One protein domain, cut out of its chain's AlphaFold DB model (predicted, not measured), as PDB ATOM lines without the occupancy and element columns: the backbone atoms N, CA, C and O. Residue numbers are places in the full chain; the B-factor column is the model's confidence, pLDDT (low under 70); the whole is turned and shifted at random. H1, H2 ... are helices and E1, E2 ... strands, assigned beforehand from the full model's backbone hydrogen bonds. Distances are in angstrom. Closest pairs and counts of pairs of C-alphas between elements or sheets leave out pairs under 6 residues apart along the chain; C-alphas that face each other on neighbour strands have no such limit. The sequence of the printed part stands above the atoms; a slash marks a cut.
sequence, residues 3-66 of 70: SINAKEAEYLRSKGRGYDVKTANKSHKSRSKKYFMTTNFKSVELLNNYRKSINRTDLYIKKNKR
ATOM      1  N   SER A   3       2.578 -16.917   0.347       90.88
ATOM      2  CA  SER A   3       3.332 -16.020  -0.536       90.88
ATOM      3  C   SER A   3       2.383 -15.340  -1.517       90.88
ATOM      4  O   SER A   3       1.582 -16.007  -2.171       90.88
ATOM      5  N   ILE A   4       2.499 -14.022  -1.638       91.94
ATOM      6  CA  ILE A   4       1.693 -13.203  -2.545       91.94
ATOM      7  C   ILE A   4       2.595 -12.261  -3.343       91.94
ATOM      8  O   ILE A   4       3.741 -11.997  -2.968       91.94
ATOM      9  N   ASN A   5       2.100 -11.762  -4.469       91.25
ATOM     10  CA  ASN A   5       2.811 -10.770  -5.268       91.25
ATOM     11  C   ASN A   5       2.528  -9.332  -4.783       91.25
ATOM     12  O   ASN A   5       1.700  -9.094  -3.903       91.25
ATOM     13  N   ALA A   6       3.229  -8.354  -5.363       91.12
ATOM     14  CA  ALA A   6       3.095  -6.948  -4.977       91.12
ATOM     15  C   ALA A   6       1.676  -6.387  -5.202       91.12
ATOM     16  O   ALA A   6       1.167  -5.669  -4.346       91.12
ATOM     17  N   LYS A   7       1.024  -6.756  -6.314       92.25
ATOM     18  CA  LYS A   7      -0.328  -6.286  -6.659       92.25
ATOM     19  C   LYS A   7      -1.386  -6.873  -5.726       92.25
ATOM     20  O   LYS A   7      -2.301  -6.181  -5.305       92.25
ATOM     21  N   GLU A   8      -1.247  -8.145  -5.374       92.69
ATOM     22  CA  GLU A   8      -2.103  -8.818  -4.392       92.69
ATOM     23  C   GLU A   8      -1.971  -8.174  -3.006       92.69
ATOM     24  O   GLU A   8      -2.967  -7.941  -2.325       92.69
ATOM     25  N   ALA A   9      -0.746  -7.828  -2.607       92.94
ATOM     26  CA  ALA A   9      -0.476  -7.136  -1.352       92.94
ATOM     27  C   ALA A   9      -1.098  -5.731  -1.318       92.94
ATOM     28  O   ALA A   9      -1.657  -5.320  -0.303       92.94
ATOM     29  N   GLU A  10      -1.006  -4.988  -2.419       93.81
ATOM     30  CA  GLU A  10      -1.631  -3.674  -2.574       93.81
ATOM     31  C   GLU A  10      -3.163  -3.754  -2.564       93.81
ATOM     32  O   GLU A  10      -3.812  -2.986  -1.855       93.81
ATOM     33  N   TYR A  11      -3.739  -4.741  -3.255       94.44
ATOM     34  CA  TYR A  11      -5.179  -4.990  -3.242       94.44
ATOM     35  C   TYR A  11      -5.705  -5.247  -1.825       94.44
ATOM     36  O   TYR A  11      -6.713  -4.682  -1.411       94.44
ATOM     37  N   LEU A  12      -5.004  -6.056  -1.031       93.19
ATOM     38  CA  LEU A  12      -5.402  -6.302   0.355       93.19
ATOM     39  C   LEU A  12      -5.303  -5.035   1.212       93.19
ATOM     40  O   LEU A  12      -6.186  -4.780   2.030       93.19
ATOM     41  N   ARG A  13      -4.276  -4.200   1.007       94.19
ATOM     42  CA  ARG A  13      -4.152  -2.906   1.702       94.19
ATOM     43  C   ARG A  13      -5.314  -1.971   1.378       94.19
ATOM     44  O   ARG A  13      -5.885  -1.409   2.307       94.19
ATOM     45  N   SER A  14      -5.715  -1.865   0.111       95.00
ATOM     46  CA  SER A  14      -6.845  -1.014  -0.294       95.00
ATOM     47  C   SER A  14      -8.197  -1.504   0.237       95.00
ATOM     48  O   SER A  14      -9.132  -0.721   0.371       95.00
ATOM     49  N   LYS A  15      -8.301  -2.787   0.607       94.12
ATOM     50  CA  LYS A  15      -9.480  -3.388   1.253       94.12
ATOM     51  C   LYS A  15      -9.426  -3.379   2.783       94.12
ATOM     52  O   LYS A  15     -10.196  -4.087   3.426       94.12
ATOM     53  N   GLY A  16      -8.513  -2.611   3.383       93.06
ATOM     54  CA  GLY A  16      -8.376  -2.512   4.841       93.06
ATOM     55  C   GLY A  16      -7.743  -3.745   5.494       93.06
ATOM     56  O   GLY A  16      -7.760  -3.883   6.714       93.06
ATOM     57  N   ARG A  17      -7.155  -4.648   4.700       93.69
ATOM     58  CA  ARG A  17      -6.459  -5.868   5.145       93.69
ATOM     59  C   ARG A  17      -4.938  -5.736   5.150       93.69
ATOM     60  O   ARG A  17      -4.216  -6.725   5.111       93.69
ATOM     61  N   GLY A  18      -4.429  -4.509   5.250       90.75
ATOM     62  CA  GLY A  18      -2.987  -4.251   5.261       90.75
ATOM     63  C   GLY A  18      -2.237  -4.889   6.436       90.75
ATOM     64  O   GLY A  18      -1.079  -5.261   6.274       90.75
ATOM     65  N   TYR A  19      -2.892  -5.077   7.587       92.44
ATOM     66  CA  TYR A  19      -2.286  -5.695   8.776       92.44
ATOM     67  C   TYR A  19      -1.926  -7.176   8.589       92.44
ATOM     68  O   TYR A  19      -0.996  -7.673   9.228       92.44
ATOM     69  N   ASP A  20      -2.621  -7.867   7.684       92.81
ATOM     70  CA  ASP A  20      -2.335  -9.258   7.330       92.81
ATOM     71  C   ASP A  20      -1.169  -9.393   6.355       92.81
ATOM     72  O   ASP A  20      -0.668 -10.498   6.150       92.81
ATOM     73  N   VAL A  21      -0.725  -8.289   5.752       92.88
ATOM     74  CA  VAL A  21       0.343  -8.274   4.758       92.88
ATOM     75  C   VAL A  21       1.685  -8.031   5.444       92.88
ATOM     76  O   VAL A  21       1.937  -6.977   6.027       92.88
ATOM     77  N   LYS A  22       2.597  -8.991   5.320       92.62
ATOM     78  CA  LYS A  22       3.992  -8.891   5.758       92.62
ATOM     79  C   LYS A  22       4.908  -8.729   4.553       92.62
ATOM     80  O   LYS A  22       4.676  -9.303   3.493       92.62
ATOM     81  N   THR A  23       5.952  -7.922   4.710       90.00
ATOM     82  CA  THR A  23       6.949  -7.684   3.658       90.00
ATOM     83  C   THR A  23       8.315  -8.083   4.189       90.00
ATOM     84  O   THR A  23       8.672  -7.692   5.296       90.00
ATOM     85  N   ALA A  24       9.070  -8.850   3.411       87.12
ATOM     86  CA  ALA A  24      10.450  -9.196   3.717       87.12
ATOM     87  C   ALA A  24      11.369  -8.674   2.610       87.12
ATOM     88  O   ALA A  24      11.139  -8.927   1.422       87.12
ATOM     89  N   ASN A  25      12.424  -7.962   3.000       81.88
ATOM     90  CA  ASN A  25      13.469  -7.533   2.077       81.88
ATOM     91  C   ASN A  25      14.483  -8.667   1.918       81.88
ATOM     92  O   ASN A  25      15.030  -9.166   2.901       81.88
ATOM     93  N   LYS A  26      14.747  -9.086   0.678       65.44
ATOM     94  CA  LYS A  26      15.756 -10.108   0.397       65.44
ATOM     95  C   LYS A  26      17.135  -9.437   0.355       65.44
ATOM     96  O   LYS A  26      17.639  -9.155  -0.720       65.44
ATOM     97  N   SER A  27      17.694  -9.182   1.538       64.62
ATOM     98  CA  SER A  27      19.009  -8.572   1.796       64.62
ATOM     99  C   SER A  27      19.233  -7.157   1.234       64.62
ATOM    100  O   SER A  27      18.577  -6.705   0.299       64.62
ATOM    101  N   HIS A  28      20.209  -6.453   1.811       61.97
ATOM    102  CA  HIS A  28      20.600  -5.082   1.454       61.97
ATOM    103  C   HIS A  28      21.004  -4.902  -0.028       61.97
ATOM    104  O   HIS A  28      21.100  -3.772  -0.497       61.97
ATOM    105  N   LYS A  29      21.248  -6.000  -0.767       62.81
ATOM    106  CA  LYS A  29      21.716  -5.984  -2.166       62.81
ATOM    107  C   LYS A  29      20.633  -6.275  -3.211       62.81
ATOM    108  O   LYS A  29      20.848  -5.970  -4.379       62.81
ATOM    109  N   SER A  30      19.480  -6.845  -2.847       60.94
ATOM    110  CA  SER A  30      18.414  -7.138  -3.817       60.94
ATOM    111  C   SER A  30      17.225  -6.196  -3.631       60.94
ATOM    112  O   SER A  30      16.573  -6.180  -2.591       60.94
ATOM    113  N   ARG A  31      16.872  -5.479  -4.704       66.06
ATOM    114  CA  ARG A  31      15.660  -4.643  -4.788       66.06
ATOM    115  C   ARG A  31      14.346  -5.444  -4.761       66.06
ATOM    116  O   ARG A  31      13.274  -4.844  -4.746       66.06
ATOM    117  N   SER A  32      14.396  -6.780  -4.763       72.69
ATOM    118  CA  SER A  32      13.189  -7.610  -4.757       72.69
ATOM    119  C   SER A  32      12.580  -7.719  -3.352       72.69
ATOM    120  O   SER A  32      13.142  -8.332  -2.440       72.69
ATOM    121  N   LYS A  33      11.401  -7.109  -3.177       84.69
ATOM    122  CA  LYS A  33      10.557  -7.266  -1.985       84.69
ATOM    123  C   LYS A  33       9.733  -8.544  -2.116       84.69
ATOM    124  O   LYS A  33       9.095  -8.758  -3.146       84.69
ATOM    125  N   LYS A  34       9.717  -9.375  -1.074       88.38
ATOM    126  CA  LYS A  34       8.786 -10.504  -0.962       88.38
ATOM    127  C   LYS A  34       7.596 -10.097  -0.108       88.38
ATOM    128  O   LYS A  34       7.779  -9.487   0.944       88.38
ATOM    129  N   TYR A  35       6.398 -10.460  -0.548       91.81
ATOM    130  CA  TYR A  35       5.163 -10.186   0.172       91.81
ATOM    131  C   TYR A  35       4.532 -11.491   0.635       91.81
ATOM    132  O   TYR A  35       4.539 -12.501  -0.071       91.81
ATOM    133  N   PHE A  36       3.979 -11.455   1.835       92.38
ATOM    134  CA  PHE A  36       3.328 -12.587   2.460       92.38
ATOM    135  C   PHE A  36       2.028 -12.139   3.119       92.38
ATOM    136  O   PHE A  36       1.911 -10.998   3.554       92.38
ATOM    137  N   MET A  37       1.066 -13.045   3.217       93.00
ATOM    138  CA  MET A  37      -0.218 -12.820   3.873       93.00
ATOM    139  C   MET A  37      -0.437 -13.838   4.995       93.00
ATOM    140  O   MET A  37      -0.090 -15.018   4.858       93.00
ATOM    141  N   THR A  38      -1.033 -13.414   6.104       90.06
ATOM    142  CA  THR A  38      -1.566 -14.327   7.126       90.06
ATOM    143  C   THR A  38      -2.735 -15.148   6.561       90.06
ATOM    144  O   THR A  38      -3.415 -14.749   5.619       90.06
ATOM    145  N   THR A  39      -2.988 -16.330   7.116       84.56
ATOM    146  CA  THR A  39      -4.043 -17.252   6.650       84.56
ATOM    147  C   THR A  39      -5.419 -16.910   7.231       84.56
ATOM    148  O   THR A  39      -6.187 -17.798   7.587       84.56
ATOM    149  N   ASN A  40      -5.740 -15.622   7.369       90.38
ATOM    150  CA  ASN A  40      -7.053 -15.201   7.846       90.38
ATOM    151  C   ASN A  40      -8.113 -15.449   6.761       90.38
ATOM    152  O   ASN A  40      -7.927 -15.025   5.617       90.38
ATOM    153  N   PHE A  41      -9.226 -16.092   7.128       88.62
ATOM    154  CA  PHE A  41     -10.307 -16.469   6.214       88.62
ATOM    155  C   PHE A  41     -10.754 -15.311   5.306       88.62
ATOM    156  O   PHE A  41     -10.779 -15.461   4.086       88.62
ATOM    157  N   LYS A  42     -10.991 -14.121   5.880       90.19
ATOM    158  CA  LYS A  42     -11.455 -12.945   5.121       90.19
ATOM    159  C   LYS A  42     -10.440 -12.476   4.070       90.19
ATOM    160  O   LYS A  42     -10.819 -12.084   2.971       90.19
ATOM    161  N   SER A  43      -9.146 -12.527   4.386       90.69
ATOM    162  CA  SER A  43      -8.083 -12.111   3.457       90.69
ATOM    163  C   SER A  43      -7.860 -13.138   2.348       90.69
ATOM    164  O   SER A  43      -7.627 -12.763   1.201       90.69
ATOM    165  N   VAL A  44      -8.003 -14.429   2.662       91.44
ATOM    166  CA  VAL A  44      -7.969 -15.512   1.668       91.44
ATOM    167  C   VAL A  44      -9.141 -15.400   0.692       91.44
ATOM    168  O   VAL A  44      -8.938 -15.494  -0.518       91.44
ATOM    169  N   GLU A  45     -10.352 -15.150   1.188       92.81
ATOM    170  CA  GLU A  45     -11.544 -14.969   0.357       92.81
ATOM    171  C   GLU A  45     -11.407 -13.770  -0.596       92.81
ATOM    172  O   GLU A  45     -11.598 -13.907  -1.808       92.81
ATOM    173  N   LEU A  46     -10.984 -12.612  -0.076       92.69
ATOM    174  CA  LEU A  46     -10.708 -11.409  -0.869       92.69
ATOM    175  C   LEU A  46      -9.676 -11.668  -1.970       92.69
ATOM    176  O   LEU A  46      -9.880 -11.279  -3.122       92.69
ATOM    177  N   LEU A  47      -8.583 -12.351  -1.633       91.62
ATOM    178  CA  LEU A  47      -7.528 -12.677  -2.585       91.62
ATOM    179  C   LEU A  47      -8.023 -13.629  -3.684       91.62
ATOM    180  O   LEU A  47      -7.711 -13.437  -4.861       91.62
ATOM    181  N   ASN A  48      -8.830 -14.627  -3.328       90.69
ATOM    182  CA  ASN A  48      -9.429 -15.546  -4.294       90.69
ATOM    183  C   ASN A  48     -10.373 -14.817  -5.258       90.69
ATOM    184  O   ASN A  48     -10.333 -15.066  -6.465       90.69
ATOM    185  N   ASN A  49     -11.177 -13.880  -4.755       91.19
ATOM    186  CA  ASN A  49     -12.053 -13.054  -5.584       91.19
ATOM    187  C   ASN A  49     -11.255 -12.151  -6.534       91.19
ATOM    188  O   ASN A  49     -11.574 -12.075  -7.723       91.19
ATOM    189  N   TYR A  50     -10.165 -11.548  -6.056       90.38
ATOM    190  CA  TYR A  50      -9.253 -10.755  -6.881       90.38
ATOM    191  C   TYR A  50      -8.640 -11.577  -8.023       90.38
ATOM    192  O   TYR A  50      -8.727 -11.184  -9.186       90.38
ATOM    193  N   ARG A  51      -8.110 -12.770  -7.732       89.50
ATOM    194  CA  ARG A  51      -7.544 -13.676  -8.747       89.50
ATOM    195  C   ARG A  51      -8.575 -14.089  -9.797       89.50
ATOM    196  O   ARG A  51      -8.285 -14.059 -10.990       89.50
ATOM    197  N   LYS A  52      -9.799 -14.414  -9.368       87.31
ATOM    198  CA  LYS A  52     -10.915 -14.711 -10.280       87.31
ATOM    199  C   LYS A  52     -11.242 -13.520 -11.184       87.31
ATOM    200  O   LYS A  52     -11.505 -13.723 -12.367       87.31
ATOM    201  N   SER A  53     -11.212 -12.297 -10.653       84.31
ATOM    202  CA  SER A  53     -11.496 -11.084 -11.430       84.31
ATOM    203  C   SER A  53     -10.443 -10.819 -12.511       84.31
ATOM    204  O   SER A  53     -10.813 -10.549 -13.651       84.31
ATOM    205  N   ILE A  54      -9.154 -11.018 -12.201       79.62
ATOM    206  CA  ILE A  54      -8.056 -10.870 -13.167       79.62
ATOM    207  C   ILE A  54      -8.191 -11.892 -14.297       79.62
ATOM    208  O   ILE A  54      -8.114 -11.537 -15.472       79.62
ATOM    209  N   ASN A  55      -8.443 -13.156 -13.951       67.31
ATOM    210  CA  ASN A  55      -8.565 -14.219 -14.947       67.31
ATOM    211  C   ASN A  55      -9.774 -14.001 -15.872       67.31
ATOM    212  O   ASN A  55      -9.710 -14.321 -17.058       67.31
ATOM    213  N   ARG A  56     -10.865 -13.407 -15.365       59.97
ATOM    214  CA  ARG A  56     -12.005 -12.991 -16.199       59.97
ATOM    215  C   ARG A  56     -11.634 -11.858 -17.154       59.97
ATOM    216  O   ARG A  56     -11.998 -11.927 -18.325       59.97
ATOM    217  N   THR A  57     -10.900 -10.846 -16.690       57.62
ATOM    218  CA  THR A  57     -10.446  -9.751 -17.562       57.62
ATOM    219  C   THR A  57      -9.452 -10.218 -18.620       57.62
ATOM    220  O   THR A  57      -9.550  -9.775 -19.757       57.62
ATOM    221  N   ASP A  58      -8.554 -11.154 -18.305       55.91
ATOM    222  CA  ASP A  58      -7.573 -11.659 -19.273       55.91
ATOM    223  C   ASP A  58      -8.239 -12.487 -20.386       55.91
ATOM    224  O   ASP A  58      -7.921 -12.334 -21.566       55.91
ATOM    225  N   LEU A  59      -9.265 -13.282 -20.048       54.50
ATOM    226  CA  LEU A  59     -10.104 -13.973 -21.038       54.50
ATOM    227  C   LEU A  59     -10.894 -12.994 -21.922       54.50
ATOM    228  O   LEU A  59     -10.992 -13.206 -23.132       54.50
ATOM    229  N   TYR A  60     -11.427 -11.916 -21.342       51.66
ATOM    230  CA  TYR A  60     -12.149 -10.876 -22.082       51.66
ATOM    231  C   TYR A  60     -11.220 -10.099 -23.034       51.66
ATOM    232  O   TYR A  60     -11.541  -9.914 -24.208       51.66
ATOM    233  N   ILE A  61     -10.018  -9.732 -22.576       52.97
ATOM    234  CA  ILE A  61      -8.991  -9.064 -23.390       52.97
ATOM    235  C   ILE A  61      -8.487  -9.987 -24.508       52.97
ATOM    236  O   ILE A  61      -8.316  -9.542 -25.643       52.97
ATOM    237  N   LYS A  62      -8.282 -11.282 -24.233       52.94
ATOM    238  CA  LYS A  62      -7.846 -12.263 -25.239       52.94
ATOM    239  C   LYS A  62      -8.902 -12.510 -26.318       52.94
ATOM    240  O   LYS A  62      -8.532 -12.725 -27.471       52.94
ATOM    241  N   LYS A  63     -10.194 -12.458 -25.969       53.25
ATOM    242  CA  LYS A  63     -11.295 -12.537 -26.940       53.25
ATOM    243  C   LYS A  63     -11.313 -11.305 -27.851       53.25
ATOM    244  O   LYS A  63     -11.353 -11.471 -29.062       53.25
ATOM    245  N   ASN A  64     -11.157 -10.106 -27.289       52.66
ATOM    246  CA  ASN A  64     -11.224  -8.852 -28.050       52.66
ATOM    247  C   ASN A  64      -9.942  -8.508 -28.836       52.66
ATOM    248  O   ASN A  64      -9.994  -7.720 -29.771       52.66
ATOM    249  N   LYS A  65      -8.780  -9.095 -28.512       53.75
ATOM    250  CA  LYS A  65      -7.541  -8.901 -29.296       53.75
ATOM    251  C   LYS A  65      -7.528  -9.620 -30.648       53.75
ATOM    252  O   LYS A  65      -6.662  -9.318 -31.462       53.75
ATOM    253  N   ARG A  66      -8.432 -10.575 -30.894       54.22
ATOM    254  CA  ARG A  66      -8.525 -11.258 -32.199       54.22
ATOM    255  C   ARG A  66      -9.251 -10.437 -33.269       54.22
ATOM    256  O   ARG A  66      -9.078 -10.758 -34.439       54.22
TER     257      ARG A  66
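This is residues 3 to 66 of the 70 residues of an uncharacterized protein of Ruminococcus sp. AM36-2AA (UniProt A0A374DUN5). A V with the short helix H1 in its crook: one arm is the hairpin E1 and E2, the other the long helix H2, whose far part, residues 52 to 64, sticks out. The 64 printed residues run H1, E1, E2, H2, a mixed class with an antiparallel sheet E1 - E2. The whole is loose, with a radius of gyration of the C-alphas of 14.4 A, and flat, 45 by 31 by 16 A.

Residues 3 to 4 pair antiparallel with residues 35 to 36 of E2, residues 33 to 37. H1, residues 6 to 14, has Ala 6 closest to Tyr 35 of E2, their C-alphas 6.4 A apart. E1, residues 21 to 25, forms a hairpin with E2, antiparallel at 154 degrees; N 22 and O 36 are within hydrogen-bond range at 2.8 A. H2, residues 41 to 64, touches H1 with residues 43 to 50 alone, at a steep tilt of 60 degrees, opposite ways; the closest C-alphas, of Glu 8 and Leu 47, are 6.9 A apart. E1 and H2 are apart. In H1 and H2 every O i to N i+4 pair is within hydrogen-bond range.

H1 begins at C-alpha 6 (3.095, -6.948, -4.977) and spans 12.5 A, E1 13.4 A, E2 13.5 A. H2 spans 35.1 A, to C-alpha 64 (-11.224, -8.852, -28.050).

The farthest C-alphas, of His 28 and Arg 66, are 44.9 A apart. The printed part has no cut and no long link. The model's pLDDT is under 70 at residues 26 to 31 and 55 to 66.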